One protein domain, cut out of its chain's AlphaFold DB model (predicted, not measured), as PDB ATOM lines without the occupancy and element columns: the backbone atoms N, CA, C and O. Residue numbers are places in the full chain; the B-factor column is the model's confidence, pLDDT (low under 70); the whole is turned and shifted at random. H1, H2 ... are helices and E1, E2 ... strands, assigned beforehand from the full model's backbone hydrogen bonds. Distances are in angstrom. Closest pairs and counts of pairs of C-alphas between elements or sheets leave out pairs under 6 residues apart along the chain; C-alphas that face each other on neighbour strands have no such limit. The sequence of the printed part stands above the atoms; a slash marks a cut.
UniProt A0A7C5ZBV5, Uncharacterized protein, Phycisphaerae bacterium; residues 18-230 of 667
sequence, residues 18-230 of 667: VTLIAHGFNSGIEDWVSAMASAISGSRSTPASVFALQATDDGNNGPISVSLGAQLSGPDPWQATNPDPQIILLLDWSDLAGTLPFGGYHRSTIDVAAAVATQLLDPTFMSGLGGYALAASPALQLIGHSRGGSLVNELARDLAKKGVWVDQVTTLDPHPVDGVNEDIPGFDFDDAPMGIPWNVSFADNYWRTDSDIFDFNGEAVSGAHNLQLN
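This is residues 18 to 230 of the 667 residues of an uncharacterized protein of Phycisphaerae bacterium (UniProt A0A7C5ZBV5). A twisted sheet of eight strands makes the core, with H2 and H3 over one face and H1 over the other, in three layers. The loop of residues 74 to 86 lies beyond one end of the strands, and much of the loop of residues 173 to 199 beyond the other. The printed part has 213 residues, with named elements in the order E1 H1 E2 E3 E4 H2 E5 H3 E6 E7 E8; under half of the residues are in them. The sheet, in the order E3 E2 E4 E1 E5 E6 E7 E8, is mixed, and so is the class, helices and strands. The whole is compact, with a radius of gyration of the C-alphas of 16.6 A and spans of 54 by 39 by 33 A.

E1, residues 18 to 22, is the parallel neighbour of E4, residues 87 to 92 (N 89 and O 19, 2.8 A), and of E5, residues 140 to 145 (N 143 and O 20, 2.8 A). H1, residues 32 to 42, is on the sheet at a height of 8.6 A, along the strands and over E4; the closest C-alphas of H1 and E4, Ala 37 and Ile 88, are 6.7 A apart. E2, residues 49 to 56, is parallel to E4, with N 53 and O 90 at 2.8 A. E2 and edge strand E3, residues 65 to 73, form an antiparallel hairpin, with N 54 and O 67 at 2.8 A. H2, residues 109 to 121, is on the opposite face from H1 at a height of 9.2 A, over E2, slantwise at 47 degrees to it on the local plane. H3, residues 147 to 161, on the same face as H2, lies along the strands over E5 and E6, residues 166 to 172. H2 and H3 touch at a steep tilt of 51 degrees, the same way; their closest C-alphas, Ala 113 and Leu 155, are 4.6 A apart. E5, H3 and E6 form a strand-helix-strand unit, two parallel neighbour strands with a helix between, with a right-handed crossover; E1, H1, E2 and E4, H2, E5 are split units, with another strand between, also right-handed. E6 and E5 are parallel, with N 170 and O 142 at 2.8 A. E7, residues 200 to 207, is parallel to E6, with N 204 and O 169 at 3.1 A, and to edge strand E8, residues 225 to 228, with N 227 and O 205 at 2.8 A. Every O i to N i+4 pair is within hydrogen-bond range in H1 and H3, and 8 of 9 in H2.

E1 begins at C-alpha 18, (71.547, 228.901, 223.500), and E8 ends at C-alpha 228, (90.145, 238.582, 240.456). From first to last C-alpha E3 measures 23.2 A, E2 22.5 A and H3 21.1 A.

The C-alphas farthest apart, Ala 80 and Pro 185, are 54.4 A apart. The printed part has no cut. The links E3 to E4, E4 to H2, H2 to E5, E6 to E7 and E7 to E8 are long. Mean pLDDT of the printed part is 91.9; residues 101 to 103 are under 70.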
ATOM      1  N   VAL A  18      70.328 229.581 223.952       94.12
ATOM      2  CA  VAL A  18      71.547 228.901 223.500       94.12
ATOM      3  C   VAL A  18      72.698 229.276 224.432       94.12
ATOM      4  O   VAL A  18      72.994 230.456 224.617       94.12
ATOM      5  N   THR A  19      73.365 228.276 225.004       96.62
ATOM      6  CA  THR A  19      74.622 228.441 225.746       96.62
ATOM      7  C   THR A  19      75.747 227.779 224.959       96.62
ATOM      8  O   THR A  19      75.697 226.576 224.735       96.62
ATOM      9  N   LEU A  20      76.765 228.532 224.547       98.44
ATOM     10  CA  LEU A  20      77.967 227.994 223.906       98.44
ATOM     11  C   LEU A  20      79.132 228.008 224.898       98.44
ATOM     12  O   LEU A  20      79.384 229.034 225.527       98.44
ATOM     13  N   ILE A  21      79.833 226.881 225.024       98.69
ATOM     14  CA  ILE A  21      80.991 226.713 225.911       98.69
ATOM     15  C   ILE A  21      82.219 226.383 225.059       98.69
ATOM     16  O   ILE A  21      82.199 225.404 224.312       98.69
ATOM     17  N   ALA A  22      83.275 227.188 225.173       98.62
ATOM     18  CA  ALA A  22      84.534 227.022 224.449       98.62
ATOM     19  C   ALA A  22      85.701 226.733 225.406       98.62
ATOM     20  O   ALA A  22      85.910 227.447 226.393       98.62
ATOM     21  N   HIS A  23      86.484 225.698 225.094       97.62
ATOM     22  CA  HIS A  23      87.701 225.369 225.838       97.62
ATOM     23  C   HIS A  23      88.911 226.212 225.410       97.62
ATOM     24  O   HIS A  23      88.844 226.941 224.425       97.62
ATOM     25  N   GLY A  24      90.024 226.097 226.140       94.25
ATOM     26  CA  GLY A  24      91.299 226.747 225.825       94.25
ATOM     27  C   GLY A  24      92.288 225.877 225.038       94.25
ATOM     28  O   GLY A  24      91.930 224.836 224.483       94.25
ATOM     29  N   PHE A  25      93.550 226.310 225.025       91.94
ATOM     30  CA  PHE A  25      94.687 225.604 224.421       91.94
ATOM     31  C   PHE A  25      94.853 224.178 224.971       91.94
ATOM     32  O   PHE A  25      94.720 223.962 226.175       91.94
ATOM     33  N   ASN A  26      95.192 223.216 224.104       90.00
ATOM     34  CA  ASN A  26      95.465 221.818 224.462       90.00
ATOM     35  C   ASN A  26      94.359 221.161 225.322       90.00
ATOM     36  O   ASN A  26      94.641 220.393 226.242       90.00
ATOM     37  N   SER A  27      93.103 221.482 225.016       91.94
ATOM     38  CA  SER A  27      91.896 220.949 225.653       91.94
ATOM     39  C   SER A  27      90.901 220.497 224.579       91.94
ATOM     40  O   SER A  27      91.091 220.772 223.396       91.94
ATOM     41  N   GLY A  28      89.840 219.809 224.998       93.62
ATOM     42  CA  GLY A  28      88.694 219.448 224.164       93.62
ATOM     43  C   GLY A  28      87.390 219.534 224.955       93.62
ATOM     44  O   GLY A  28      87.332 220.190 225.998       93.62
ATOM     45  N   ILE A  29      86.348 218.855 224.472       95.12
ATOM     46  CA  ILE A  29      85.013 218.885 225.090       95.12
ATOM     47  C   ILE A  29      84.748 217.763 226.106       95.12
ATOM     48  O   ILE A  29      83.741 217.830 226.804       95.12
ATOM     49  N   GLU A  30      85.605 216.741 226.200       90.38
ATOM     50  CA  GLU A  30      85.313 215.516 226.969       90.38
ATOM     51  C   GLU A  30      85.371 215.706 228.499       90.38
ATOM     52  O   GLU A  30      84.610 215.052 229.208       90.38
ATOM     53  N   ASP A  31      86.172 216.650 229.009       90.62
ATOM     54  CA  ASP A  31      86.405 216.847 230.451       90.62
ATOM     55  C   ASP A  31      85.501 217.939 231.069       90.62
ATOM     56  O   ASP A  31      84.275 217.825 231.099       90.62
ATOM     57  N   TRP A  32      86.089 219.033 231.570       95.50
ATOM     58  CA  TRP A  32      85.381 220.066 232.334       95.50
ATOM     59  C   TRP A  32      84.243 220.728 231.543       95.50
ATOM     60  O   TRP A  32      83.254 221.165 232.133       95.50
ATOM     61  N   VAL A  33      84.350 220.784 230.211       97.38
ATOM     62  CA  VAL A  33      83.320 221.345 229.326       97.38
ATOM     63  C   VAL A  33      82.054 220.488 229.362       97.38
ATOM     64  O   VAL A  33      80.961 221.021 229.577       97.38
ATOM     65  N   SER A  34      82.181 219.162 229.213       96.19
ATOM     66  CA  SER A  34      81.043 218.238 229.315       96.19
ATOM     67  C   SER A  34      80.463 218.218 230.732       96.19
ATOM     68  O   SER A  34      79.239 218.186 230.904       96.19
ATOM     69  N   ALA A  35      81.317 218.313 231.756       96.56
ATOM     70  CA  ALA A  35      80.898 218.383 233.150       96.56
ATOM     71  C   ALA A  35      80.125 219.675 233.455       96.56
ATOM     72  O   ALA A  35      79.078 219.634 234.102       96.56
ATOM     73  N   MET A  36      80.586 220.822 232.947       97.12
ATOM     74  CA  MET A  36      79.885 222.102 233.062       97.12
ATOM     75  C   MET A  36      78.535 222.057 232.347       97.12
ATOM     76  O   MET A  36      77.522 222.430 232.934       97.12
ATOM     77  N   ALA A  37      78.488 221.531 231.123       96.12
ATOM     78  CA  ALA A  37      77.239 221.345 230.391       96.12
ATOM     79  C   ALA A  37      76.252 220.445 231.147       96.12
ATOM     80  O   ALA A  37      75.062 220.752 231.228       96.12
ATOM     81  N   SER A  38      76.756 219.371 231.758       94.81
ATOM     82  CA  SER A  38      75.965 218.455 232.582       94.81
ATOM     83  C   SER A  38      75.425 219.140 233.838       94.81
ATOM     84  O   SER A  38      74.258 218.949 234.176       94.81
ATOM     85  N   ALA A  39      76.226 219.979 234.502       94.25
ATOM     86  CA  ALA A  39      75.786 220.760 235.657       94.25
ATOM     87  C   ALA A  39      74.698 221.778 235.274       94.25
ATOM     88  O   ALA A  39      73.662 221.847 235.936       94.25
ATOM     89  N   ILE A  40      74.883 222.511 234.168       93.19
ATOM     90  CA  ILE A  40      73.888 223.466 233.657       93.19
ATOM     91  C   ILE A  40      72.589 222.731 233.300       93.19
ATOM     92  O   ILE A  40      71.514 223.138 233.741       93.19
ATOM     93  N   SER A  41      72.686 221.625 232.558       91.19
ATOM     94  CA  SER A  41      71.539 220.813 232.136       91.19
ATOM     95  C   SER A  41      70.789 220.207 233.331       91.19
ATOM     96  O   SER A  41      69.562 220.267 233.394       91.19
ATOM     97  N   GLY A  42      71.519 219.695 234.326       85.19
ATOM     98  CA  GLY A  42      70.964 219.075 235.532       85.19
ATOM     99  C   GLY A  42      70.361 220.052 236.548       85.19
ATOM    100  O   GLY A  42      69.647 219.622 237.454       85.19
ATOM    101  N   SER A  43      70.597 221.360 236.408       79.44
ATOM    102  CA  SER A  43      70.029 222.394 237.290       79.44
ATOM    103  C   SER A  43      68.516 222.624 237.092       79.44
ATOM    104  O   SER A  43      67.885 223.375 237.848       79.44
ATOM    105  N   ARG A  44      67.919 221.966 236.086       77.62
ATOM    106  CA  ARG A  44      66.573 222.220 235.554       77.62
ATOM    107  C   ARG A  44      65.629 221.029 235.739       77.62
ATOM    108  O   ARG A  44      66.054 219.904 235.985       77.62
ATOM    109  N   SER A  45      64.324 221.275 235.593       76.38
ATOM    110  CA  SER A  45      63.303 220.214 235.588       76.38
ATOM    111  C   SER A  45      63.297 219.399 234.295       76.38
ATOM    112  O   SER A  45      63.045 218.197 234.339       76.38
ATOM    113  N   THR A  46      63.586 220.048 233.164       81.69
ATOM    114  CA  THR A  46      63.799 219.405 231.866       81.69
ATOM    115  C   THR A  46      65.272 219.580 231.500       81.69
ATOM    116  O   THR A  46      65.731 220.723 231.460       81.69
ATOM    117  N   PRO A  47      66.029 218.492 231.270       88.06
ATOM    118  CA  PRO A  47      67.420 218.597 230.844       88.06
ATOM    119  C   PRO A  47      67.550 219.373 229.529       88.06
ATOM    120  O   PRO A  47      66.723 219.215 228.631       88.06
ATOM    121  N   ALA A  48      68.610 220.167 229.404       91.56
ATOM    122  CA  ALA A  48      68.945 220.861 228.168       91.56
ATOM    123  C   ALA A  48      69.412 219.881 227.077       91.56
ATOM    124  O   ALA A  48      69.973 218.821 227.368       91.56
ATOM    125  N   SER A  49      69.228 220.278 225.820       92.94
ATOM    126  CA  SER A  49      69.701 219.572 224.626       92.94
ATOM    127  C   SER A  49      71.177 219.904 224.409       92.94
ATOM    128  O   SER A  49      71.507 221.053 224.121       92.94
ATOM    129  N   VAL A  50      72.078 218.936 224.566       95.88
ATOM    130  CA  VAL A  50      73.530 219.168 224.486       95.88
ATOM    131  C   VAL A  50      74.076 218.629 223.169       95.88
ATOM    132  O   VAL A  50      73.898 217.449 222.878       95.88
ATOM    133  N   PHE A  51      74.781 219.459 222.404       96.50
ATOM    134  CA  PHE A  51      75.395 219.095 221.125       96.50
ATOM    135  C   PHE A  51      76.890 219.413 221.120       96.50
ATOM    136  O   PHE A  51      77.316 220.422 221.680       96.50
ATOM    137  N   ALA A  52      77.675 218.584 220.432       96.75
ATOM    138  CA  ALA A  52      79.029 218.952 220.033       96.75
ATOM    139  C   ALA A  52      78.974 219.836 218.779       96.75
ATOM    140  O   ALA A  52      78.257 219.528 217.826       96.75
ATOM    141  N   LEU A  53      79.746 220.915 218.768       97.31
ATOM    142  CA  LEU A  53      79.965 221.778 217.615       97.31
ATOM    143  C   LEU A  53      81.443 221.671 217.246       97.31
ATOM    144  O   LEU A  53      82.284 222.182 217.975       97.31
ATOM    145  N   GLN A  54      81.759 220.985 216.153       97.00
ATOM    146  CA  GLN A  54      83.140 220.710 215.775       97.00
ATOM    147  C   GLN A  54      83.638 221.761 214.782       97.00
ATOM    148  O   GLN A  54      83.028 221.930 213.724       97.00
ATOM    149  N   ALA A  55      84.735 222.438 215.112       96.44
ATOM    150  CA  ALA A  55      85.441 223.371 214.242       96.44
ATOM    151  C   ALA A  55      86.813 222.796 213.873       96.44
ATOM    152  O   ALA A  55      87.664 222.603 214.739       96.44
ATOM    153  N   THR A  56      87.025 222.528 212.587       94.25
ATOM    154  CA  THR A  56      88.249 221.903 212.065       94.25
ATOM    155  C   THR A  56      88.701 222.579 210.779       94.25
ATOM    156  O   THR A  56      87.943 223.302 210.130       94.25
ATOM    157  N   ASP A  57      89.941 222.336 210.374       89.62
ATOM    158  CA  ASP A  57      90.414 222.654 209.034       89.62
ATOM    159  C   ASP A  57      91.366 221.558 208.525       89.62
ATOM    160  O   ASP A  57      91.542 220.512 209.150       89.62
ATOM    161  N   ASP A  58      91.935 221.760 207.341       82.62
ATOM    162  CA  ASP A  58      92.809 220.792 206.679       82.62
ATOM    163  C   ASP A  58      94.282 220.846 207.135       82.62
ATOM    164  O   ASP A  58      95.131 220.185 206.528       82.62
ATOM    165  N   GLY A  59      94.607 221.640 208.161       76.69
ATOM    166  CA  GLY A  59      95.969 221.853 208.648       76.69
ATOM    167  C   GLY A  59      96.849 222.713 207.731       76.69
ATOM    168  O   GLY A  59      98.057 222.795 207.953       76.69
ATOM    169  N   ASN A  60      96.283 223.327 206.681       74.81
ATOM    170  CA  ASN A  60      97.004 224.158 205.708       74.81
ATOM    171  C   ASN A  60      96.443 225.589 205.622       74.81
ATOM    172  O   ASN A  60      96.542 226.227 204.571       74.81
ATOM    173  N   ASN A  61      95.851 226.095 206.709       76.75
ATOM    174  CA  ASN A  61      95.139 227.377 206.742       76.75
ATOM    175  C   ASN A  61      94.021 227.469 205.683       76.75
ATOM    176  O   ASN A  61      93.748 228.544 205.141       76.75
ATOM    177  N   GLY A  62      93.374 226.341 205.365       81.19
ATOM    178  CA  GLY A  62      92.164 226.313 204.552       81.19
ATOM    179  C   GLY A  62      90.949 226.936 205.262       81.19
ATOM    180  O   GLY A  62      91.038 227.389 206.413       81.19
ATOM    181  N   PRO A  63      89.782 226.976 204.589       90.38
ATOM    182  CA  PRO A  63      88.534 227.400 205.215       90.38
ATOM    183  C   PRO A  63      88.210 226.529 206.434       90.38
ATOM    184  O   PRO A  63      88.205 225.302 206.332       90.38
ATOM    185  N   ILE A  64      87.903 227.166 207.566       96.06
ATOM    186  CA  ILE A  64      87.458 226.453 208.766       96.06
ATOM    187  C   ILE A  64      86.065 225.886 208.499       96.06
ATOM    188  O   ILE A  64      85.132 226.610 208.143       96.06
ATOM    189  N   SER A  65      85.935 224.577 208.670       95.81
ATOM    190  CA  SER A  65      84.670 223.860 208.619       95.81
ATOM    191  C   SER A  65      84.085 223.792 210.019       95.81
ATOM    192  O   SER A  65      84.742 223.334 210.947       95.81
ATOM    193  N   VAL A  66      82.836 224.226 210.166       97.44
ATOM    194  CA  VAL A  66      82.091 224.110 211.420       97.44
ATOM    195  C   VAL A  66      80.897 223.203 211.169       97.44
ATOM    196  O   VAL A  66      80.105 223.453 210.262       97.44
ATOM    197  N   SER A  67      80.784 222.130 211.944       95.75
ATOM    198  CA  SER A  67      79.747 221.117 211.774       95.75
ATOM    199  C   SER A  67      79.107 220.742 213.102       95.75
ATOM    200  O   SER A  67      79.756 220.733 214.149       95.75
ATOM    201  N   LEU A  68      77.811 220.448 213.064       93.81
ATOM    202  CA  LEU A  68      77.084 219.965 214.227       93.81
ATOM    203  C   LEU A  68      77.297 218.451 214.359       93.81
ATOM    204  O   LEU A  68      76.937 217.684 213.463       93.81
ATOM    205  N   GLY A  69      77.887 218.030 215.475       87.00
ATOM    206  CA  GLY A  69      78.024 216.626 215.837       87.00
ATOM    207  C   GLY A  69      76.696 216.003 216.272       87.00
ATOM    208  O   GLY A  69      75.642 216.641 216.283       87.00
ATOM    209  N   ALA A  70      76.743 214.729 216.666       82.69
ATOM    210  CA  ALA A  70      75.578 214.074 217.251       82.69
ATOM    211  C   ALA A  70      75.153 214.771 218.555       82.69
ATOM    212  O   ALA A  70      75.990 215.278 219.308       82.69
ATOM    213  N   GLN A  71      73.849 214.754 218.839       93.19
ATOM    214  CA  GLN A  71      73.353 215.156 220.149       93.19
ATOM    215  C   GLN A  71      73.963 214.249 221.222       93.19
ATOM    216  O   GLN A  71      73.882 213.024 221.138       93.19
ATOM    217  N   LEU A  72      74.581 214.864 222.225       94.69
ATOM    218  CA  LEU A  72      75.260 214.183 223.319       94.69
ATOM    219  C   LEU A  72      74.278 213.799 224.431       94.69
ATOM    220  O   LEU A  72      74.402 212.729 225.023       94.69
ATOM    221  N   SER A  73      73.308 214.668 224.738       94.69
ATOM    222  CA  SER A  73      72.284 214.402 225.757       94.69
ATOM    223  C   SER A  73      71.060 215.320 225.635       94.69
ATOM    224  O   SER A  73      71.054 216.273 224.853       94.69
ATOM    225  N   GLY A  74      70.028 215.031 226.431       92.12
ATOM    226  CA  GLY A  74      68.774 215.784 226.473       92.12
ATOM    227  C   GLY A  74      67.749 215.343 225.418       92.12
ATOM    228  O   GLY A  74      68.073 214.544 224.541       92.12
ATOM    229  N   PRO A  75      66.495 215.809 225.529       90.62
ATOM    230  CA  PRO A  75      65.493 215.659 224.473       90.62
ATOM    231  C   PRO A  75      65.843 216.525 223.255       90.62
ATOM    232  O   PRO A  75      66.649 217.445 223.360       90.62
ATOM    233  N   ASP A  76      65.225 216.275 222.103       90.50
ATOM    234  CA  ASP A  76      65.335 217.200 220.970       90.50
ATOM    235  C   ASP A  76      64.675 218.554 221.327       90.50
ATOM    236  O   ASP A  76      63.586 218.570 221.921       90.50
ATOM    237  N   PRO A  77      65.254 219.703 220.933       89.31
ATOM    238  CA  PRO A  77      64.679 221.012 221.247       89.31
ATOM    239  C   PRO A  77      63.368 221.297 220.490       89.31
ATOM    240  O   PRO A  77      62.494 221.974 221.018       89.31
ATOM    241  N   TRP A  78      63.174 220.737 219.293       87.75
ATOM    242  CA  TRP A  78      61.976 220.944 218.457       87.75
ATOM    243  C   TRP A  78      60.797 220.015 218.790       87.75
ATOM    244  O   TRP A  78      59.740 220.093 218.162       87.75
ATOM    245  N   GLN A  79      60.947 219.090 219.743       86.12
ATOM    246  CA  GLN A  79      59.849 218.200 220.122       86.12
ATOM    247  C   GLN A  79      58.778 218.954 220.917       86.12
ATOM    248  O   GLN A  79      59.072 219.599 221.918       86.12
ATOM    249  N   ALA A  80      57.507 218.777 220.540       78.88
ATOM    250  CA  ALA A  80      56.365 219.373 221.242       78.88
ATOM    251  C   ALA A  80      56.255 218.948 222.723       78.88
ATOM    252  O   ALA A  80      55.613 219.618 223.520       78.88
ATOM    253  N   THR A  81      56.873 217.829 223.110       81.00
ATOM    254  CA  THR A  81      56.932 217.359 224.504       81.00
ATOM    255  C   THR A  81      58.045 218.007 225.326       81.00
ATOM    256  O   THR A  81      58.187 217.678 226.501       81.00
ATOM    257  N   ASN A  82      58.857 218.881 224.729       85.25
ATOM    258  CA  ASN A  82      59.931 219.597 225.402       85.25
ATOM    259  C   ASN A  82      59.485 221.040 225.708       85.25
ATOM    260  O   ASN A  82      59.616 221.903 224.845       85.25
ATOM    261  N   PRO A  83      58.961 221.334 226.911       77.88
ATOM    262  CA  PRO A  83      58.446 222.666 227.236       77.88
ATOM    263  C   PRO A  83      59.545 223.710 227.510       77.88
ATOM    264  O   PRO A  83      59.226 224.875 227.735       77.88
ATOM    265  N   ASP A  84      60.822 223.303 227.547       78.44
ATOM    266  CA  ASP A  84      61.964 224.154 227.905       78.44
ATOM    267  C   ASP A  84      63.203 223.790 227.059       78.44
ATOM    268  O   ASP A  84      64.115 223.101 227.528       78.44
ATOM    269  N   PRO A  85      63.244 224.208 225.783       85.69
ATOM    270  CA  PRO A  85      64.207 223.726 224.800       85.69
ATOM    271  C   PRO A  85      65.534 224.493 224.890       85.69
ATOM    272  O   PRO A  85      65.968 225.147 223.939       85.69
ATOM    273  N   GLN A  86      66.195 224.454 226.045       89.12
ATOM    274  CA  GLN A  86      67.544 225.000 226.141       89.12
ATOM    275  C   GLN A  86      68.501 224.167 225.281       89.12
ATOM    276  O   GLN A  86      68.483 222.935 225.327       89.12
ATOM    277  N   ILE A  87      69.357 224.849 224.527       93.69
ATOM    278  CA  ILE A  87      70.424 224.245 223.736       93.69
ATOM    279  C   ILE A  87      71.759 224.601 224.388       93.69
ATOM    280  O   ILE A  87      72.027 225.769 224.672       93.69
ATOM    281  N   ILE A  88      72.608 223.601 224.611       96.06
ATOM    282  CA  ILE A  88      73.999 223.785 225.022       96.06
ATOM    283  C   ILE A  88      74.897 223.267 223.898       96.06
ATOM    284  O   ILE A  88      74.787 222.114 223.489       96.06
ATOM    285  N   LEU A  89      75.782 224.125 223.399       97.81
ATOM    286  CA  LEU A  89      76.754 223.818 222.357       97.81
ATOM    287  C   LEU A  89      78.142 223.726 222.988       97.81
ATOM    288  O   LEU A  89      78.619 224.694 223.580       97.81
ATOM    289  N   LEU A  90      78.793 222.575 222.854       98.50
ATOM    290  CA  LEU A  90      80.187 222.392 223.256       98.50
ATOM    291  C   LEU A  90      81.049 222.601 222.021       98.50
ATOM    292  O   LEU A  90      81.034 221.762 221.120       98.50
ATOM    293  N   LEU A  91      81.739 223.738 221.952       98.38
ATOM    294  CA  LEU A  91      82.616 224.046 220.831       98.38
ATOM    295  C   LEU A  91      83.911 223.247 220.978       98.38
ATOM    296  O   LEU A  91      84.773 223.593 221.786       98.38
ATOM    297  N   ASP A  92      84.021 222.183 220.190       97.25
ATOM    298  CA  ASP A  92      85.247 221.420 220.012       97.25
ATOM    299  C   ASP A  92      86.050 222.043 218.877       97.25
ATOM    300  O   ASP A  92      85.747 221.868 217.696       97.25
ATOM    301  N   TRP A  93      87.056 222.815 219.262       96.25
ATOM    302  CA  TRP A  93      88.006 223.442 218.351       96.25
ATOM    303  C   TRP A  93      89.428 222.972 218.666       96.25
ATOM    304  O   TRP A  93      90.393 223.684 218.401       96.25
ATOM    305  N   SER A  94      89.568 221.777 219.250       94.12
ATOM    306  CA  SER A  94      90.844 221.189 219.678       94.12
ATOM    307  C   SER A  94      91.880 221.094 218.550       94.12
ATOM    308  O   SER A  94      93.057 221.364 218.789       94.12
ATOM    309  N   ASP A  95      91.439 220.844 217.313       91.62
ATOM    310  CA  ASP A  95      92.288 220.840 216.110       91.62
ATOM    311  C   ASP A  95      92.899 222.220 215.791       91.62
ATOM    312  O   ASP A  95      93.917 222.309 215.108       91.62
ATOM    313  N   LEU A  96      92.293 223.302 216.290       94.25
ATOM    314  CA  LEU A  96      92.633 224.698 215.982       94.25
ATOM    315  C   LEU A  96      93.163 225.465 217.209       94.25
ATOM    316  O   LEU A  96      93.831 226.493 217.072       94.25
ATOM    317  N   ALA A  97      92.889 224.959 218.412       92.94
ATOM    318  CA  ALA A  97      93.218 225.575 219.695       92.94
ATOM    319  C   ALA A  97      94.708 225.518 220.050       92.94
ATOM    320  O   ALA A  97      95.125 226.142 221.029       92.94
ATOM    321  N   GLY A  98      95.520 224.811 219.263       88.88
ATOM    322  CA  GLY A  98      96.925 224.563 219.560       88.88
ATOM    323  C   GLY A  98      97.117 223.414 220.552       88.88
ATOM    324  O   GLY A  98      96.278 223.148 221.414       88.88
ATOM    325  N   THR A  99      98.240 222.712 220.414       83.25
ATOM    326  CA  THR A  99      98.574 221.511 221.194       83.25
ATOM    327  C   THR A  99      99.999 221.568 221.732       83.25
ATOM    328  O   THR A  99     100.850 222.307 221.224       83.25
ATOM    329  N   LEU A 100     100.265 220.779 222.777       76.12
ATOM    330  CA  LEU A 100     101.612 220.604 223.320       76.12
ATOM    331  C   LEU A 100     102.439 219.567 222.531       76.12
ATOM    332  O   LEU A 100     101.892 218.551 222.099       76.12
ATOM    333  N   PRO A 101     103.777 219.750 222.433       68.00
ATOM    334  CA  PRO A 101     104.549 220.913 222.896       68.00
ATOM    335  C   PRO A 101     104.302 222.158 222.022       68.00
ATOM    336  O   PRO A 101     104.061 222.023 220.825       68.00
ATOM    337  N   PHE A 102     104.373 223.354 222.628       64.88
ATOM    338  CA  PHE A 102     104.125 224.653 221.978       64.88
ATOM    339  C   PHE A 102     104.777 224.728 220.582       64.88
ATOM    340  O   PHE A 102     105.997 224.609 220.457       64.88
ATOM    341  N   GLY A 103     103.949 224.870 219.539       59.47
ATOM    342  CA  GLY A 103     104.360 224.763 218.130       59.47
ATOM    343  C   GLY A 103     103.491 223.834 217.269       59.47
ATOM    344  O   GLY A 103     103.746 223.709 216.071       59.47
ATOM    345  N   GLY A 104     102.477 223.187 217.856       73.88
ATOM    346  CA  GLY A 104     101.412 222.519 217.108       73.88
ATOM    347  C   GLY A 104     100.612 223.487 216.226       73.88
ATOM    348  O   GLY A 104     100.646 224.708 216.410       73.88
ATOM    349  N   TYR A 105      99.894 222.924 215.254       87.00
ATOM    350  CA  TYR A 105      98.995 223.687 214.393       87.00
ATOM    351  C   TYR A 105      97.957 224.449 215.227       87.00
ATOM    352  O   TYR A 105      97.456 223.929 216.225       87.00
ATOM    353  N   HIS A 106      97.676 225.687 214.836       90.94
ATOM    354  CA  HIS A 106      96.723 226.560 215.506       90.94
ATOM    355  C   HIS A 106      96.098 227.526 214.502       90.94
ATOM    356  O   HIS A 106      96.661 227.800 213.441       90.94
ATOM    357  N   ARG A 107      94.946 228.076 214.877       93.94
ATOM    358  CA  ARG A 107      94.310 229.213 214.213       93.94
ATOM    359  C   ARG A 107      94.067 230.320 215.223       93.94
ATOM    360  O   ARG A 107      93.905 230.027 216.411       93.94
ATOM    361  N   SER A 108      94.028 231.560 214.746       95.19
ATOM    362  CA  SER A 108      93.628 232.698 215.569       95.19
ATOM    363  C   SER A 108      92.187 232.533 216.037       95.19
ATOM    364  O   SER A 108      91.332 231.984 215.329       95.19
ATOM    365  N   THR A 109      91.882 233.056 217.220       97.81
ATOM    366  CA  THR A 109      90.498 233.116 217.703       97.81
ATOM    367  C   THR A 109      89.599 233.975 216.805       97.81
ATOM    368  O   THR A 109      88.400 233.715 216.749       97.81
ATOM    369  N   ILE A 110      90.165 234.915 216.033       97.00
ATOM    370  CA  ILE A 110      89.453 235.708 215.014       97.00
ATOM    371  C   ILE A 110      88.887 234.814 213.907       97.00
ATOM    372  O   ILE A 110      87.695 234.883 213.599       97.00
ATOM    373  N   ASP A 111      89.717 233.951 213.318       96.62
ATOM    374  CA  ASP A 111      89.288 233.084 212.218       96.62
ATOM    375  C   ASP A 111      88.234 232.072 212.681       96.62
ATOM    376  O   ASP A 111      87.240 231.825 211.988       96.62
ATOM    377  N   VAL A 112      88.439 231.488 213.868       98.00
ATOM    378  CA  VAL A 112      87.513 230.497 214.433       98.00
ATOM    379  C   VAL A 112      86.177 231.156 214.796       98.00
ATOM    380  O   VAL A 112      85.124 230.607 214.461       98.00
ATOM    381  N   ALA A 113      86.194 232.347 215.411       98.44
ATOM    382  CA  ALA A 113      84.989 233.114 215.732       98.44
ATOM    383  C   ALA A 113      84.147 233.393 214.482       98.44
ATOM    384  O   ALA A 113      82.948 233.108 214.485       98.44
ATOM    385  N   ALA A 114      84.775 233.843 213.393       96.88
ATOM    386  CA  ALA A 114      84.080 234.176 212.153       96.88
ATOM    387  C   ALA A 114      83.393 232.952 211.519       96.88
ATOM    388  O   ALA A 114      82.253 233.033 211.035       96.88
ATOM    389  N   ALA A 115      84.059 231.795 211.549       97.75
ATOM    390  CA  ALA A 115      83.501 230.544 211.047       97.75
ATOM    391  C   ALA A 115      82.312 230.064 211.898       97.75
ATOM    392  O   ALA A 115      81.280 229.664 211.351       97.75
ATOM    393  N   VAL A 116      82.413 230.161 213.228       98.44
ATOM    394  CA  VAL A 116      81.325 229.801 214.151       98.44
ATOM    395  C   VAL A 116      80.149 230.774 214.025       98.44
ATOM    396  O   VAL A 116      79.005 230.331 213.923       98.44
ATOM    397  N   ALA A 117      80.407 232.083 213.953       97.38
ATOM    398  CA  ALA A 117      79.382 233.112 213.779       97.38
ATOM    399  C   ALA A 117      78.539 232.856 212.523       97.38
ATOM    400  O   ALA A 117      77.314 232.954 212.573       97.38
ATOM    401  N   THR A 118      79.188 232.461 211.423       96.06
ATOM    402  CA  THR A 118      78.512 232.106 210.169       96.06
ATOM    403  C   THR A 118      77.463 231.012 210.383       96.06
ATOM    404  O   THR A 118      76.338 231.159 209.915       96.06
ATOM    405  N   GLN A 119      77.788 229.960 211.142       97.06
ATOM    406  CA  GLN A 119      76.844 228.870 211.413       97.06
ATOM    407  C   GLN A 119      75.752 229.254 212.413       97.06
ATOM    408  O   GLN A 119      74.605 228.846 212.257       97.06
ATOM    409  N   LEU A 120      76.067 230.069 213.427       96.69
ATOM    410  CA  LEU A 120      75.047 230.537 214.372       96.69
ATOM    411  C   LEU A 120      73.975 231.399 213.693       96.69
ATOM    412  O   LEU A 120      72.834 231.419 214.154       96.69
ATOM    413  N   LEU A 121      74.336 232.098 212.614       95.50
ATOM    414  CA  LEU A 121      73.447 232.948 211.819       95.50
ATOM    415  C   LEU A 121      72.710 232.189 210.706       95.50
ATOM    416  O   LEU A 121      71.751 232.728 210.155       95.50
ATOM    417  N   ASP A 122      73.130 230.968 210.369       94.94
ATOM    418  CA  ASP A 122      72.539 230.180 209.289       94.94
ATOM    419  C   ASP A 122      71.289 229.415 209.783       94.94
ATOM    420  O   ASP A 122      71.402 228.492 210.597       94.94
ATOM    421  N   PRO A 123      70.079 229.740 209.281       92.94
ATOM    422  CA  PRO A 123      68.845 229.044 209.654       92.94
ATOM    423  C   PRO A 123      68.782 227.583 209.190       92.94
ATOM    424  O   PRO A 123      67.876 226.847 209.586       92.94
ATOM    425  N   THR A 124      69.705 227.157 208.329       93.12
ATOM    426  CA  THR A 124      69.781 225.795 207.791       93.12
ATOM    427  C   THR A 124      70.799 224.918 208.513       93.12
ATOM    428  O   THR A 124      70.774 223.699 208.329       93.12
ATOM    429  N   PHE A 125      71.639 225.501 209.379       94.44
ATOM    430  CA  PHE A 125      72.728 224.789 210.044       94.44
ATOM    431  C   PHE A 125      72.232 223.632 210.922       94.44
ATOM    432  O   PHE A 125      72.751 222.518 210.854       94.44
ATOM    433  N   MET A 126      71.178 223.873 211.708       91.69
ATOM    434  CA  MET A 126      70.507 222.848 212.508       91.69
ATOM    435  C   MET A 126      69.113 222.589 211.933       91.69
ATOM    436  O   MET A 126      68.125 223.191 212.347       91.69
ATOM    437  N   SER A 127      69.032 221.671 210.968       86.75
ATOM    438  CA  SER A 127      67.806 221.386 210.202       86.75
ATOM    439  C   SER A 127      66.581 221.048 211.063       86.75
ATOM    440  O   SER A 127      65.459 221.391 210.689       86.75
ATOM    441  N   GLY A 128      66.786 220.432 212.234       86.00
ATOM    442  CA  GLY A 128      65.727 220.121 213.196       86.00
ATOM    443  C   GLY A 128      65.005 221.351 213.756       86.00
ATOM    444  O   GLY A 128      63.849 221.235 214.146       86.00
ATOM    445  N   LEU A 129      65.625 222.538 213.732       87.69
ATOM    446  CA  LEU A 129      64.996 223.765 214.221       87.69
ATOM    447  C   LEU A 129      63.933 224.324 213.272       87.69
ATOM    448  O   LEU A 129      63.293 225.293 213.631       87.69
ATOM    449  N   GLY A 130      63.725 223.761 212.075       84.75
ATOM    450  CA  GLY A 130      62.640 224.201 211.188       84.75
ATOM    451  C   GLY A 130      62.872 225.569 210.532       84.75
ATOM    452  O   GLY A 130      61.913 226.285 210.260       84.75
ATOM    453  N   GLY A 131      64.134 225.930 210.269       87.25
ATOM    454  CA  GLY A 131      64.508 227.194 209.616       87.25
ATOM    455  C   GLY A 131      64.845 228.336 210.577       87.25
ATOM    456  O   GLY A 131      64.877 229.493 210.161       87.25
ATOM    457  N   TYR A 132      65.082 228.037 211.855       89.25
ATOM    458  CA  TYR A 132      65.520 229.016 212.844       89.25
ATOM    459  C   TYR A 132      67.040 228.957 212.989       89.25
ATOM    460  O   TYR A 132      67.611 227.895 213.228       89.25
ATOM    461  N   ALA A 133      67.691 230.114 212.887       93.25
ATOM    462  CA  ALA A 133      69.102 230.242 213.230       93.25
ATOM    463  C   ALA A 133      69.281 230.163 214.754       93.25
ATOM    464  O   ALA A 133      68.429 230.634 215.510       93.25
ATOM    465  N   LEU A 134      70.416 229.649 215.229       94.00
ATOM    466  CA  LEU A 134      70.728 229.624 216.666       94.00
ATOM    467  C   LEU A 134      70.786 231.045 217.252       94.00
ATOM    468  O   LEU A 134      70.315 231.290 218.363       94.00
ATOM    469  N   ALA A 135      71.277 232.006 216.466       93.94
ATOM    470  CA  ALA A 135      71.308 233.423 216.803       93.94
ATOM    471  C   ALA A 135      69.915 234.078 216.863       93.94
ATOM    472  O   ALA A 135      69.801 235.173 217.407       93.94
ATOM    473  N   ALA A 136      68.855 233.432 216.359       92.50
ATOM    474  CA  ALA A 136      67.479 233.922 216.497       92.50
ATOM    475  C   ALA A 136      66.958 233.814 217.944       92.50
ATOM    476  O   ALA A 136      65.946 234.432 218.288       92.50
ATOM    477  N   SER A 137      67.644 233.027 218.782       88.44
ATOM    478  CA  SER A 137      67.240 232.722 220.148       88.44
ATOM    479  C   SER A 137      67.076 233.975 221.031       88.44
ATOM    480  O   SER A 137      67.899 234.892 220.950       88.44
ATOM    481  N   PRO A 138      66.075 234.000 221.938       80.69
ATOM    482  CA  PRO A 138      65.877 235.080 222.911       80.69
ATOM    483  C   PRO A 138      67.040 235.317 223.878       80.69
ATOM    484  O   PRO A 138      67.090 236.363 224.533       80.69
ATOM    485  N   ALA A 139      67.930 234.336 224.037       88.00
ATOM    486  CA  ALA A 139      69.088 234.418 224.913       88.00
ATOM    487  C   ALA A 139      70.267 233.651 224.308       88.00
ATOM    488  O   ALA A 139      70.181 232.440 224.108       88.00
ATOM    489  N   LEU A 140      71.376 234.353 224.077       94.06
ATOM    490  CA  LEU A 140      72.649 233.755 223.686       94.06
ATOM    491  C   LEU A 140      73.682 234.023 224.783       94.06
ATOM    492  O   LEU A 140      74.039 235.179 225.023       94.06
ATOM    493  N   GLN A 141      74.135 232.960 225.446       96.62
ATOM    494  CA  GLN A 141      75.185 232.995 226.459       96.62
ATOM    495  C   GLN A 141      76.449 232.342 225.901       96.62
ATOM    496  O   GLN A 141      76.396 231.214 225.416       96.62
ATOM    497  N   LEU A 142      77.582 233.026 226.001       98.75
ATOM    498  CA  LEU A 142      78.874 232.528 225.546       98.75
ATOM    499  C   LEU A 142      79.825 232.425 226.742       98.75
ATOM    500  O   LEU A 142      79.978 233.393 227.482       98.75
ATOM    501  N   ILE A 143      80.438 231.263 226.944       98.81
ATOM    502  CA  ILE A 143      81.360 230.982 228.052       98.81
ATOM    503  C   ILE A 143      82.666 230.465 227.461       98.81
ATOM    504  O   ILE A 143      82.646 229.521 226.673       98.81
ATOM    505  N   GLY A 144      83.797 231.051 227.839       98.56
ATOM    506  CA  GLY A 144      85.096 230.654 227.301       98.56
ATOM    507  C   GLY A 144      86.206 230.698 228.337       98.56
ATOM    508  O   GLY A 144      86.272 231.646 229.120       98.56
ATOM    509  N   HIS A 145      87.079 229.687 228.326       98.12
ATOM    510  CA  HIS A 145      88.270 229.621 229.184       98.12
ATOM    511  C   HIS A 145      89.562 229.888 228.410       98.12
ATOM    512  O   HIS A 145      89.691 229.394 227.290       98.12
ATOM    513  N   SER A 146      90.535 230.606 228.992       96.50
ATOM    514  CA  SER A 146      91.854 230.828 228.369       96.50
ATOM    515  C   SER A 146      91.709 231.476 226.977       96.50
ATOM    516  O   SER A 146      90.938 232.430 226.830       96.50
ATOM    517  N   ARG A 147      92.356 230.944 225.929       96.19
ATOM    518  CA  ARG A 147      92.119 231.338 224.521       96.19
ATOM    519  C   ARG A 147      90.644 231.234 224.107       96.19
ATOM    520  O   ARG A 147      90.155 232.041 223.324       96.19
ATOM    521  N   GLY A 148      89.899 230.284 224.671       98.06
ATOM    522  CA  GLY A 148      88.452 230.167 224.485       98.06
ATOM    523  C   GLY A 148      87.683 231.392 224.990       98.06
ATOM    524  O   GLY A 148      86.634 231.716 224.441       98.06
ATOM    525  N   GLY A 149      88.210 232.109 225.990       98.19
ATOM    526  CA  GLY A 149      87.691 233.401 226.451       98.19
ATOM    527  C   GLY A 149      87.801 234.490 225.378       98.19
ATOM    528  O   GLY A 149      86.819 235.181 225.100       98.19
ATOM    529  N   SER A 150      88.959 234.580 224.717       98.25
ATOM    530  CA  SER A 150      89.165 235.442 223.541       98.25
ATOM    531  C   SER A 150      88.233 235.050 222.387       98.25
ATOM    532  O   SER A 150      87.551 235.906 221.823       98.25
ATOM    533  N   LEU A 151      88.095 233.749 222.115       98.75
ATOM    534  CA  LEU A 151      87.203 233.218 221.083       98.75
ATOM    535  C   LEU A 151      85.743 233.637 221.272       98.75
ATOM    536  O   LEU A 151      85.121 234.137 220.337       98.75
ATOM    537  N   VAL A 152      85.179 233.472 222.472       98.81
ATOM    538  CA  VAL A 152      83.783 233.872 222.711       98.81
ATOM    539  C   VAL A 152      83.593 235.389 222.730       98.81
ATOM    540  O   VAL A 152      82.527 235.873 222.341       98.81
ATOM    541  N   ASN A 153      84.614 236.152 223.138       98.44
ATOM    542  CA  ASN A 153      84.595 237.608 223.034       98.44
ATOM    543  C   ASN A 153      84.552 238.036 221.557       98.44
ATOM    544  O   ASN A 153      83.760 238.915 221.204       98.44
ATOM    545  N   GLU A 154      85.385 237.456 220.693       98.44
ATOM    546  CA  GLU A 154      85.396 237.811 219.270       98.44
ATOM    547  C   GLU A 154      84.155 237.297 218.544       98.44
ATOM    548  O   GLU A 154      83.587 238.018 217.730       98.44
ATOM    549  N   LEU A 155      83.621 236.138 218.931       98.75
ATOM    550  CA  LEU A 155      82.328 235.663 218.442       98.75
ATOM    551  C   LEU A 155      81.211 236.678 218.729       98.75
ATOM    552  O   LEU A 155      80.404 236.988 217.851       98.75
ATOM    553  N   ALA A 156      81.179 237.260 219.933       98.44
ATOM    554  CA  ALA A 156      80.244 238.341 220.238       98.44
ATOM    555  C   ALA A 156      80.479 239.575 219.349       98.44
ATOM    556  O   ALA A 156      79.511 240.226 218.947       98.44
ATOM    557  N   ARG A 157      81.739 239.883 219.005       97.56
ATOM    558  CA  ARG A 157      82.102 240.987 218.104       97.56
ATOM    559  C   ARG A 157      81.620 240.726 216.681       97.56
ATOM    560  O   ARG A 157      81.053 241.632 216.075       97.56
ATOM    561  N   ASP A 158      81.780 239.514 216.164       96.94
ATOM    562  CA  ASP A 158      81.286 239.122 214.842       96.94
ATOM    563  C   ASP A 158      79.763 239.198 214.748       96.94
ATOM    564  O   ASP A 158      79.222 239.736 213.781       96.94
ATOM    565  N   LEU A 159      79.058 238.773 215.796       96.88
ATOM    566  CA  LEU A 159      77.612 238.971 215.900       96.88
ATOM    567  C   LEU A 159      77.243 240.465 215.938       96.88
ATOM    568  O   LEU A 159      76.265 240.875 215.311       96.88
ATOM    569  N   ALA A 160      78.064 241.306 216.577       95.31
ATOM    570  CA  ALA A 160      77.884 242.759 216.589       95.31
ATOM    571  C   ALA A 160      78.042 243.384 215.193       95.31
ATOM    572  O   ALA A 160      77.316 244.321 214.859       95.31
ATOM    573  N   LYS A 161      78.950 242.861 214.351       94.31
ATOM    574  CA  LYS A 161      79.106 243.298 212.947       94.31
ATOM    575  C   LYS A 161      77.814 243.080 212.147       94.31
ATOM    576  O   LYS A 161      77.558 243.832 211.206       94.31
ATOM    577  N   LYS A 162      76.992 242.102 212.554       94.31
ATOM    578  CA  LYS A 162      75.672 241.760 211.988       94.31
ATOM    579  C   LYS A 162      74.484 242.353 212.754       94.31
ATOM    580  O   LYS A 162      73.343 242.053 212.425       94.31
ATOM    581  N   GLY A 163      74.730 243.165 213.780       93.69
ATOM    582  CA  GLY A 163      73.681 243.790 214.584       93.69
ATOM    583  C   GLY A 163      73.024 242.871 215.617       93.69
ATOM    584  O   GLY A 163      72.121 243.322 216.303       93.69
ATOM    585  N   VAL A 164      73.457 241.619 215.784       95.12
ATOM    586  CA  VAL A 164      72.807 240.637 216.671       95.12
ATOM    587  C   VAL A 164      73.187 240.864 218.134       95.12
ATOM    588  O   VAL A 164      74.372 240.899 218.462       95.12
ATOM    589  N   TRP A 165      72.206 240.954 219.037       95.12
ATOM    590  CA  TRP A 165      72.455 241.057 220.481       95.12
ATOM    591  C   TRP A 165      72.820 239.719 221.137       95.12
ATOM    592  O   TRP A 165      72.217 238.675 220.856       95.12
ATOM    593  N   VAL A 166      73.758 239.788 222.083       96.44
ATOM    594  CA  VAL A 166      74.217 238.687 222.941       96.44
ATOM    595  C   VAL A 166      73.763 238.969 224.374       96.44
ATOM    596  O   VAL A 166      73.955 240.073 224.885       96.44
ATOM    597  N   ASP A 167      73.153 237.984 225.034       95.62
ATOM    598  CA  ASP A 167      72.657 238.160 226.404       95.62
ATOM    599  C   ASP A 167      73.820 238.238 227.395       95.62
ATOM    600  O   ASP A 167      73.896 239.179 228.189       95.62
ATOM    601  N   GLN A 168      74.743 237.274 227.322       97.38
ATOM    602  CA  GLN A 168      75.868 237.218 228.242       97.38
ATOM    603  C   GLN A 168      77.153 236.689 227.610       97.38
ATOM    604  O   GLN A 168      77.133 235.686 226.900       97.38
ATOM    605  N   VAL A 169      78.275 237.327 227.942       98.75
ATOM    606  CA  VAL A 169      79.627 236.796 227.710       98.75
ATOM    607  C   VAL A 169      80.316 236.588 229.055       98.75
ATOM    608  O   VAL A 169      80.478 237.538 229.818       98.75
ATOM    609  N   THR A 170      80.736 235.358 229.331       98.81
ATOM    610  CA  THR A 170      81.533 234.999 230.505       98.81
ATOM    611  C   THR A 170      82.914 234.545 230.068       98.81
ATOM    612  O   THR A 170      83.058 233.616 229.272       98.81
ATOM    613  N   THR A 171      83.935 235.176 230.630       98.75
ATOM    614  CA  THR A 171      85.339 234.816 230.400       98.75
ATOM    615  C   THR A 171      85.935 234.225 231.673       98.75
ATOM    616  O   THR A 171      85.677 234.707 232.778       98.75
ATOM    617  N   LEU A 172      86.645 233.110 231.512       98.62
ATOM    618  CA  LEU A 172      87.245 232.324 232.583       98.62
ATOM    619  C   LEU A 172      88.749 232.301 232.337       98.62
ATOM    620  O   LEU A 172      89.218 231.642 231.419       98.62
ATOM    621  N   ASP A 173      89.483 233.067 233.122       97.56
ATOM    622  CA  ASP A 173      90.921 233.265 232.995       97.56
ATOM    623  C   ASP A 173      91.349 233.537 231.544       97.56
ATOM    624  O   ASP A 173      92.109 232.768 230.955       97.56
ATOM    625  N   PRO A 174      90.764 234.561 230.888       97.25
ATOM    626  CA  PRO A 174      91.039 234.811 229.484       97.25
ATOM    627  C   PRO A 174      92.519 235.138 229.302       97.25
ATOM    628  O   PRO A 174      93.049 236.011 229.985       97.25
ATOM    629  N   HIS A 175      93.147 234.441 228.363       93.81
ATOM    630  CA  HIS A 175      94.539 234.628 227.967       93.81
ATOM    631  C   HIS A 175      94.594 234.535 226.434       93.81
ATOM    632  O   HIS A 175      94.779 233.433 225.900       93.81
ATOM    633  N   PRO A 176      94.271 235.625 225.708       93.50
ATOM    634  CA  PRO A 176      94.551 235.680 224.275       93.50
ATOM    635  C   PRO A 176      96.059 235.527 224.052       93.50
ATOM    636  O   PRO A 176      96.842 236.042 224.840       93.50
ATOM    637  N   VAL A 177      96.450 234.835 222.984       91.75
ATOM    638  CA  VAL A 177      97.844 234.819 222.521       91.75
ATOM    639  C   VAL A 177      97.959 235.813 221.363       91.75
ATOM    640  O   VAL A 177      97.896 235.427 220.195       91.75
ATOM    641  N   ASP A 178      97.997 237.102 221.692       89.75
ATOM    642  CA  ASP A 178      97.935 238.238 220.755       89.75
ATOM    643  C   ASP A 178      99.223 239.088 220.745       89.75
ATOM    644  O   ASP A 178      99.271 240.191 220.187       89.75
ATOM    645  N   GLY A 179     100.276 238.591 221.402       86.88
ATOM    646  CA  GLY A 179     101.558 239.271 221.537       86.88
ATOM    647  C   GLY A 179     101.579 240.333 222.641       86.88
ATOM    648  O   GLY A 179     102.591 241.034 222.795       86.88
ATOM    649  N   VAL A 180     100.504 240.468 223.427       83.81
ATOM    650  CA  VAL A 180     100.383 241.401 224.553       83.81
ATOM    651  C   VAL A 180     100.256 240.621 225.863       83.81
ATOM    652  O   VAL A 180      99.490 239.683 225.981       83.81
ATOM    653  N   ASN A 181     101.013 241.029 226.890       78.88
ATOM    654  CA  ASN A 181     101.001 240.397 228.224       78.88
ATOM    655  C   ASN A 181     101.313 238.884 228.237       78.88
ATOM    656  O   ASN A 181     100.934 238.185 229.171       78.88
ATOM    657  N   GLU A 182     102.064 238.405 227.247       81.94
ATOM    658  CA  GLU A 182     102.451 236.998 227.128       81.94
ATOM    659  C   GLU A 182     103.382 236.547 228.262       81.94
ATOM    660  O   GLU A 182     104.440 237.147 228.495       81.94
ATOM    661  N   ASP A 183     103.050 235.420 228.896       75.12
ATOM    662  CA  ASP A 183     103.926 234.770 229.883       75.12
ATOM    663  C   ASP A 183     105.207 234.220 229.227       75.12
ATOM    664  O   ASP A 183     106.266 234.119 229.859       75.12
ATOM    665  N   ILE A 184     105.133 233.922 227.924       73.81
ATOM    666  CA  ILE A 184     106.258 233.505 227.086       73.81
ATOM    667  C   ILE A 184     106.531 234.596 226.031       73.81
ATOM    668  O   ILE A 184     105.792 234.711 225.054       73.81
ATOM    669  N   PRO A 185     107.621 235.380 226.153       74.06
ATOM    670  CA  PRO A 185     107.902 236.473 225.224       74.06
ATOM    671  C   PRO A 185     108.019 236.027 223.758       74.06
ATOM    672  O   PRO A 185     108.840 235.169 223.428       74.06
ATOM    673  N   GLY A 186     107.271 236.691 222.871       74.12
ATOM    674  CA  GLY A 186     107.304 236.460 221.421       74.12
ATOM    675  C   GLY A 186     106.363 235.362 220.920       74.12
ATOM    676  O   GLY A 186     106.473 234.978 219.756       74.12
ATOM    677  N   PHE A 187     105.481 234.854 221.782       81.88
ATOM    678  CA  PHE A 187     104.343 234.032 221.386       81.88
ATOM    679  C   PHE A 187     103.223 234.941 220.865       81.88
ATOM    680  O   PHE A 187     102.912 235.940 221.497       81.88
ATOM    681  N   ASP A 188     102.703 234.649 219.678       89.25
ATOM    682  CA  ASP A 188     101.632 235.417 219.038       89.25
ATOM    683  C   ASP A 188     100.923 234.488 218.045       89.25
ATOM    684  O   ASP A 188     101.556 233.951 217.128       89.25
ATOM    685  N   PHE A 189      99.640 234.230 218.287       90.75
ATOM    686  CA  PHE A 189      98.759 233.420 217.444       90.75
ATOM    687  C   PHE A 189      97.755 234.291 216.679       90.75
ATOM    688  O   PHE A 189      96.797 233.756 216.112       90.75
ATOM    689  N   ASP A 190      97.967 235.611 216.670       92.62
ATOM    690  CA  ASP A 190      97.051 236.618 216.143       92.62
ATOM    691  C   ASP A 190      95.651 236.525 216.787       92.62
ATOM    692  O   ASP A 190      94.630 236.773 216.133       92.62
ATOM    693  N   ASP A 191      95.572 236.114 218.062       95.69
ATOM    694  CA  ASP A 191      94.295 236.028 218.773       95.69
ATOM    695  C   ASP A 191      93.642 237.407 218.928       95.69
ATOM    696  O   ASP A 191      94.275 238.460 218.938       95.69
ATOM    697  N   ALA A 192      92.317 237.403 219.044       96.25
ATOM    698  CA  ALA A 192      91.559 238.619 219.255       96.25
ATOM    699  C   ALA A 192      91.854 239.219 220.642       96.25
ATOM    700  O   ALA A 192      91.735 238.504 221.647       96.25
ATOM    701  N   PRO A 193      92.116 240.535 220.730       95.25
ATOM    702  CA  PRO A 193      92.303 241.203 222.009       95.25
ATOM    703  C   PRO A 193      90.988 241.268 222.792       95.25
ATOM    704  O   PRO A 193      89.893 241.415 222.226       95.25
ATOM    705  N   MET A 194      91.096 241.240 224.120       96.44
ATOM    706  CA  MET A 194      89.936 241.284 225.005       96.44
ATOM    707  C   MET A 194      89.232 242.650 224.992       96.44
ATOM    708  O   MET A 194      89.846 243.718 225.025       96.44
ATOM    709  N   GLY A 195      87.896 242.631 225.000       95.94
ATOM    710  CA  GLY A 195      87.082 243.840 225.117       95.94
ATOM    711  C   GLY A 195      85.643 243.630 224.667       95.94
ATOM    712  O   GLY A 195      85.385 243.282 223.513       95.94
ATOM    713  N   ILE A 196      84.693 243.895 225.565       98.06
ATOM    714  CA  ILE A 196      83.280 243.565 225.357       98.06
ATOM    715  C   ILE A 196      82.627 244.493 224.310       98.06
ATOM    716  O   ILE A 196      82.626 245.715 224.501       98.06
ATOM    717  N   PRO A 197      82.038 243.953 223.223       96.81
ATOM    718  CA  PRO A 197      81.420 244.743 222.156       96.81
ATOM    719  C   PRO A 197      80.036 245.302 222.531       96.81
ATOM    720  O   PRO A 197      79.368 244.809 223.437       96.81
ATOM    721  N   TRP A 198      79.592 246.345 221.816       93.62
ATOM    722  CA  TRP A 198      78.350 247.105 222.068       93.62
ATOM    723  C   TRP A 198      77.058 246.292 222.173       93.62
ATOM    724  O   TRP A 198      76.128 246.766 222.812       93.62
ATOM    725  N   ASN A 199      76.996 245.101 221.586       94.31
ATOM    726  CA  ASN A 199      75.806 244.254 221.493       94.31
ATOM    727  C   ASN A 199      75.615 243.295 222.687       94.31
ATOM    728  O   ASN A 199      74.703 242.470 222.649       94.31
ATOM    729  N   VAL A 200      76.478 243.349 223.705       96.88
ATOM    730  CA  VAL A 200      76.438 242.442 224.864       96.88
ATOM    731  C   VAL A 200      75.694 243.087 226.036       96.88
ATOM    732  O   VAL A 200      76.166 244.082 226.601       96.88
ATOM    733  N   SER A 201      74.570 242.497 226.458       95.00
ATOM    734  CA  SER A 201      73.775 243.010 227.591       95.00
ATOM    735  C   SER A 201      74.514 242.857 228.926       95.00
ATOM    736  O   SER A 201      74.617 243.813 229.696       95.00
ATOM    737  N   PHE A 202      75.134 241.707 229.186       97.81
ATOM    738  CA  PHE A 202      75.910 241.487 230.405       97.81
ATOM    739  C   PHE A 202      77.239 240.785 230.135       97.81
ATOM    740  O   PHE A 202      77.314 239.863 229.334       97.81
ATOM    741  N   ALA A 203      78.299 241.204 230.818       98.56
ATOM    742  CA  ALA A 203      79.575 240.512 230.755       98.56
ATOM    743  C   ALA A 203      80.210 240.380 232.136       98.56
ATOM    744  O   ALA A 203      80.229 241.337 232.917       98.56
ATOM    745  N   ASP A 204      80.771 239.210 232.411       98.69
ATOM    746  CA  ASP A 204      81.539 238.910 233.612       98.69
ATOM    747  C   ASP A 204      82.852 238.196 233.278       98.69
ATOM    748  O   ASP A 204      82.981 237.479 232.284       98.69
ATOM    749  N   ASN A 205      83.863 238.462 234.098       98.75
ATOM    750  CA  ASN A 205      85.204 237.928 233.938       98.75
ATOM    751  C   ASN A 205      85.737 237.478 235.293       98.75
ATOM    752  O   ASN A 205      85.776 238.265 236.243       98.75
ATOM    753  N   TYR A 206      86.172 236.228 235.356       98.62
ATOM    754  CA  TYR A 206      86.827 235.640 236.516       98.62
ATOM    755  C   TYR A 206      88.242 235.315 236.094       98.62
ATOM    756  O   TYR A 206      88.410 234.615 235.107       98.62
ATOM    757  N   TRP A 207      89.240 235.834 236.792       97.88
ATOM    758  CA  TRP A 207      90.633 235.704 236.363       97.88
ATOM    759  C   TRP A 207      91.561 235.651 237.564       97.88
ATOM    760  O   TRP A 207      91.205 236.113 238.649       97.88
ATOM    761  N   ARG A 208      92.754 235.109 237.385       95.75
ATOM    762  CA  ARG A 208      93.811 235.088 238.391       95.75
ATOM    763  C   ARG A 208      95.151 235.407 237.746       95.75
ATOM    764  O   ARG A 208      95.285 235.443 236.530       95.75
ATOM    765  N   THR A 209      96.139 235.658 238.594       93.38
ATOM    766  CA  THR A 209      97.527 235.838 238.165       93.38
ATOM    767  C   THR A 209      98.480 235.297 239.211       93.38
ATOM    768  O   THR A 209      98.239 235.487 240.410       93.38
ATOM    769  N   ASP A 210      99.613 234.774 238.775       86.75
ATOM    770  CA  ASP A 210     100.752 234.450 239.607       86.75
ATOM    771  C   ASP A 210     102.091 234.838 238.936       86.75
ATOM    772  O   ASP A 210     102.180 235.843 238.230       86.75
ATOM    773  N   SER A 211     103.178 234.146 239.277       82.69
ATOM    774  CA  SER A 211     104.507 234.386 238.708       82.69
ATOM    775  C   SER A 211     105.104 233.143 238.039       82.69
ATOM    776  O   SER A 211     106.321 233.101 237.841       82.69
ATOM    777  N   ASP A 212     104.295 232.115 237.776       82.38
ATOM    778  CA  ASP A 212     104.721 230.875 237.132       82.38
ATOM    779  C   ASP A 212     104.422 230.931 235.630       82.38
ATOM    780  O   ASP A 212     103.286 230.954 235.186       82.38
ATOM    781  N   ILE A 213     105.476 230.917 234.819       73.81
ATOM    782  CA  ILE A 213     105.376 231.004 233.355       73.81
ATOM    783  C   ILE A 213     104.725 229.776 232.698       73.81
ATOM    784  O   ILE A 213     104.458 229.800 231.500       73.81
ATOM    785  N   PHE A 214     104.558 228.673 233.434       78.12
ATOM    786  CA  PHE A 214     103.833 227.494 232.957       78.12
ATOM    787  C   PHE A 214     102.361 227.506 233.364       78.12
ATOM    788  O   PHE A 214     101.595 226.678 232.871       78.12
ATOM    789  N   ASP A 215     101.987 228.430 234.245       83.81
ATOM    790  CA  ASP A 215     100.648 228.579 234.775       83.81
ATOM    791  C   ASP A 215     100.078 229.931 234.350       83.81
ATOM    792  O   ASP A 215     100.214 230.938 235.041       83.81
ATOM    793  N   PHE A 216      99.492 229.939 233.154       85.44
ATOM    794  CA  PHE A 216      99.162 231.165 232.438       85.44
ATOM    795  C   PHE A 216      98.335 232.153 233.263       85.44
ATOM    796  O   PHE A 216      97.419 231.792 234.003       85.44
ATOM    797  N   ASN A 217      98.659 233.428 233.108       89.62
ATOM    798  CA  ASN A 217      97.973 234.521 233.771       89.62
ATOM    799  C   ASN A 217      96.734 234.931 232.982       89.62
ATOM    800  O   ASN A 217      96.856 235.374 231.845       89.62
ATOM    801  N   GLY A 218      95.546 234.886 233.577       94.12
ATOM    802  CA  GLY A 218      94.417 235.582 232.976       94.12
ATOM    803  C   GLY A 218      94.550 237.097 233.093       94.12
ATOM    804  O   GLY A 218      95.370 237.637 233.842       94.12
ATOM    805  N   GLU A 219      93.676 237.809 232.389       95.12
ATOM    806  CA  GLU A 219      93.625 239.267 232.449       95.12
ATOM    807  C   GLU A 219      92.228 239.832 232.728       95.12
ATOM    808  O   GLU A 219      91.187 239.192 232.549       95.12
ATOM    809  N   ALA A 220      92.204 241.082 233.197       96.75
ATOM    810  CA  ALA A 220      90.972 241.839 233.345       96.75
ATOM    811  C   ALA A 220      90.428 242.265 231.970       96.75
ATOM    812  O   ALA A 220      91.150 242.815 231.145       96.75
ATOM    813  N   VAL A 221      89.119 242.125 231.766       97.56
ATOM    814  CA  VAL A 221      88.450 242.434 230.498       97.56
ATOM    815  C   VAL A 221      87.701 243.760 230.596       97.56
ATOM    816  O   VAL A 221      86.795 243.934 231.420       97.56
ATOM    817  N   SER A 222      88.040 244.711 229.725       96.81
ATOM    818  CA  SER A 222      87.326 245.989 229.641       96.81
ATOM    819  C   SER A 222      85.861 245.778 229.242       96.81
ATOM    820  O   SER A 222      85.560 245.119 228.246       96.81
ATOM    821  N   GLY A 223      84.941 246.354 230.020       97.06
ATOM    822  CA  GLY A 223      83.497 246.206 229.811       97.06
ATOM    823  C   GLY A 223      82.855 245.005 230.515       97.06
ATOM    824  O   GLY A 223      81.651 244.805 230.359       97.06
ATOM    825  N   ALA A 224      83.602 244.244 231.318       98.31
ATOM    826  CA  ALA A 224      83.070 243.148 232.129       98.31
ATOM    827  C   ALA A 224      83.049 243.471 233.635       98.31
ATOM    828  O   ALA A 224      83.840 244.275 234.142       98.31
ATOM    829  N   HIS A 225      82.181 242.783 234.381       98.38
ATOM    830  CA  HIS A 225      82.315 242.664 235.830       98.38
ATOM    831  C   HIS A 225      83.512 241.763 236.141       98.38
ATOM    832  O   HIS A 225      83.424 240.545 236.024       98.38
ATOM    833  N   ASN A 226      84.634 242.379 236.508       98.31
ATOM    834  CA  ASN A 226      85.885 241.680 236.772       98.31
ATOM    835  C   ASN A 226      85.979 241.251 238.239       98.31
ATOM    836  O   ASN A 226      85.955 242.100 239.133       98.31
ATOM    837  N   LEU A 227      86.159 239.953 238.471       98.06
ATOM    838  CA  LEU A 227      86.490 239.373 239.765       98.06
ATOM    839  C   LEU A 227      87.845 238.673 239.673       98.06
ATOM    840  O   LEU A 227      87.963 237.617 239.054       98.06
ATOM    841  N   GLN A 228      88.856 239.249 240.322       97.81
ATOM    842  CA  GLN A 228      90.145 238.582 240.456       97.81
ATOM    843  C   GLN A 228      90.064 237.535 241.574       97.81
ATOM    844  O   GLN A 228      89.796 237.874 242.733       97.81
ATOM    845  N   LEU A 229      90.277 236.271 241.228       97.44
ATOM    846  CA  LEU A 229      90.355 235.156 242.157       97.44
ATOM    847  C   LEU A 229      91.756 235.095 242.775       97.44
ATOM    848  O   LEU A 229      92.778 235.354 242.142       97.44
ATOM    849  N   ASN A 230      91.797 234.789 244.065       95.12
ATOM    850  CA  ASN A 230      93.010 234.684 244.847       95.12
ATOM    851  C   ASN A 230      93.660 233.320 244.627       95.12
ATOM    852  O   ASN A 230      93.175 232.298 245.114       95.12
TER     853      ASN A 230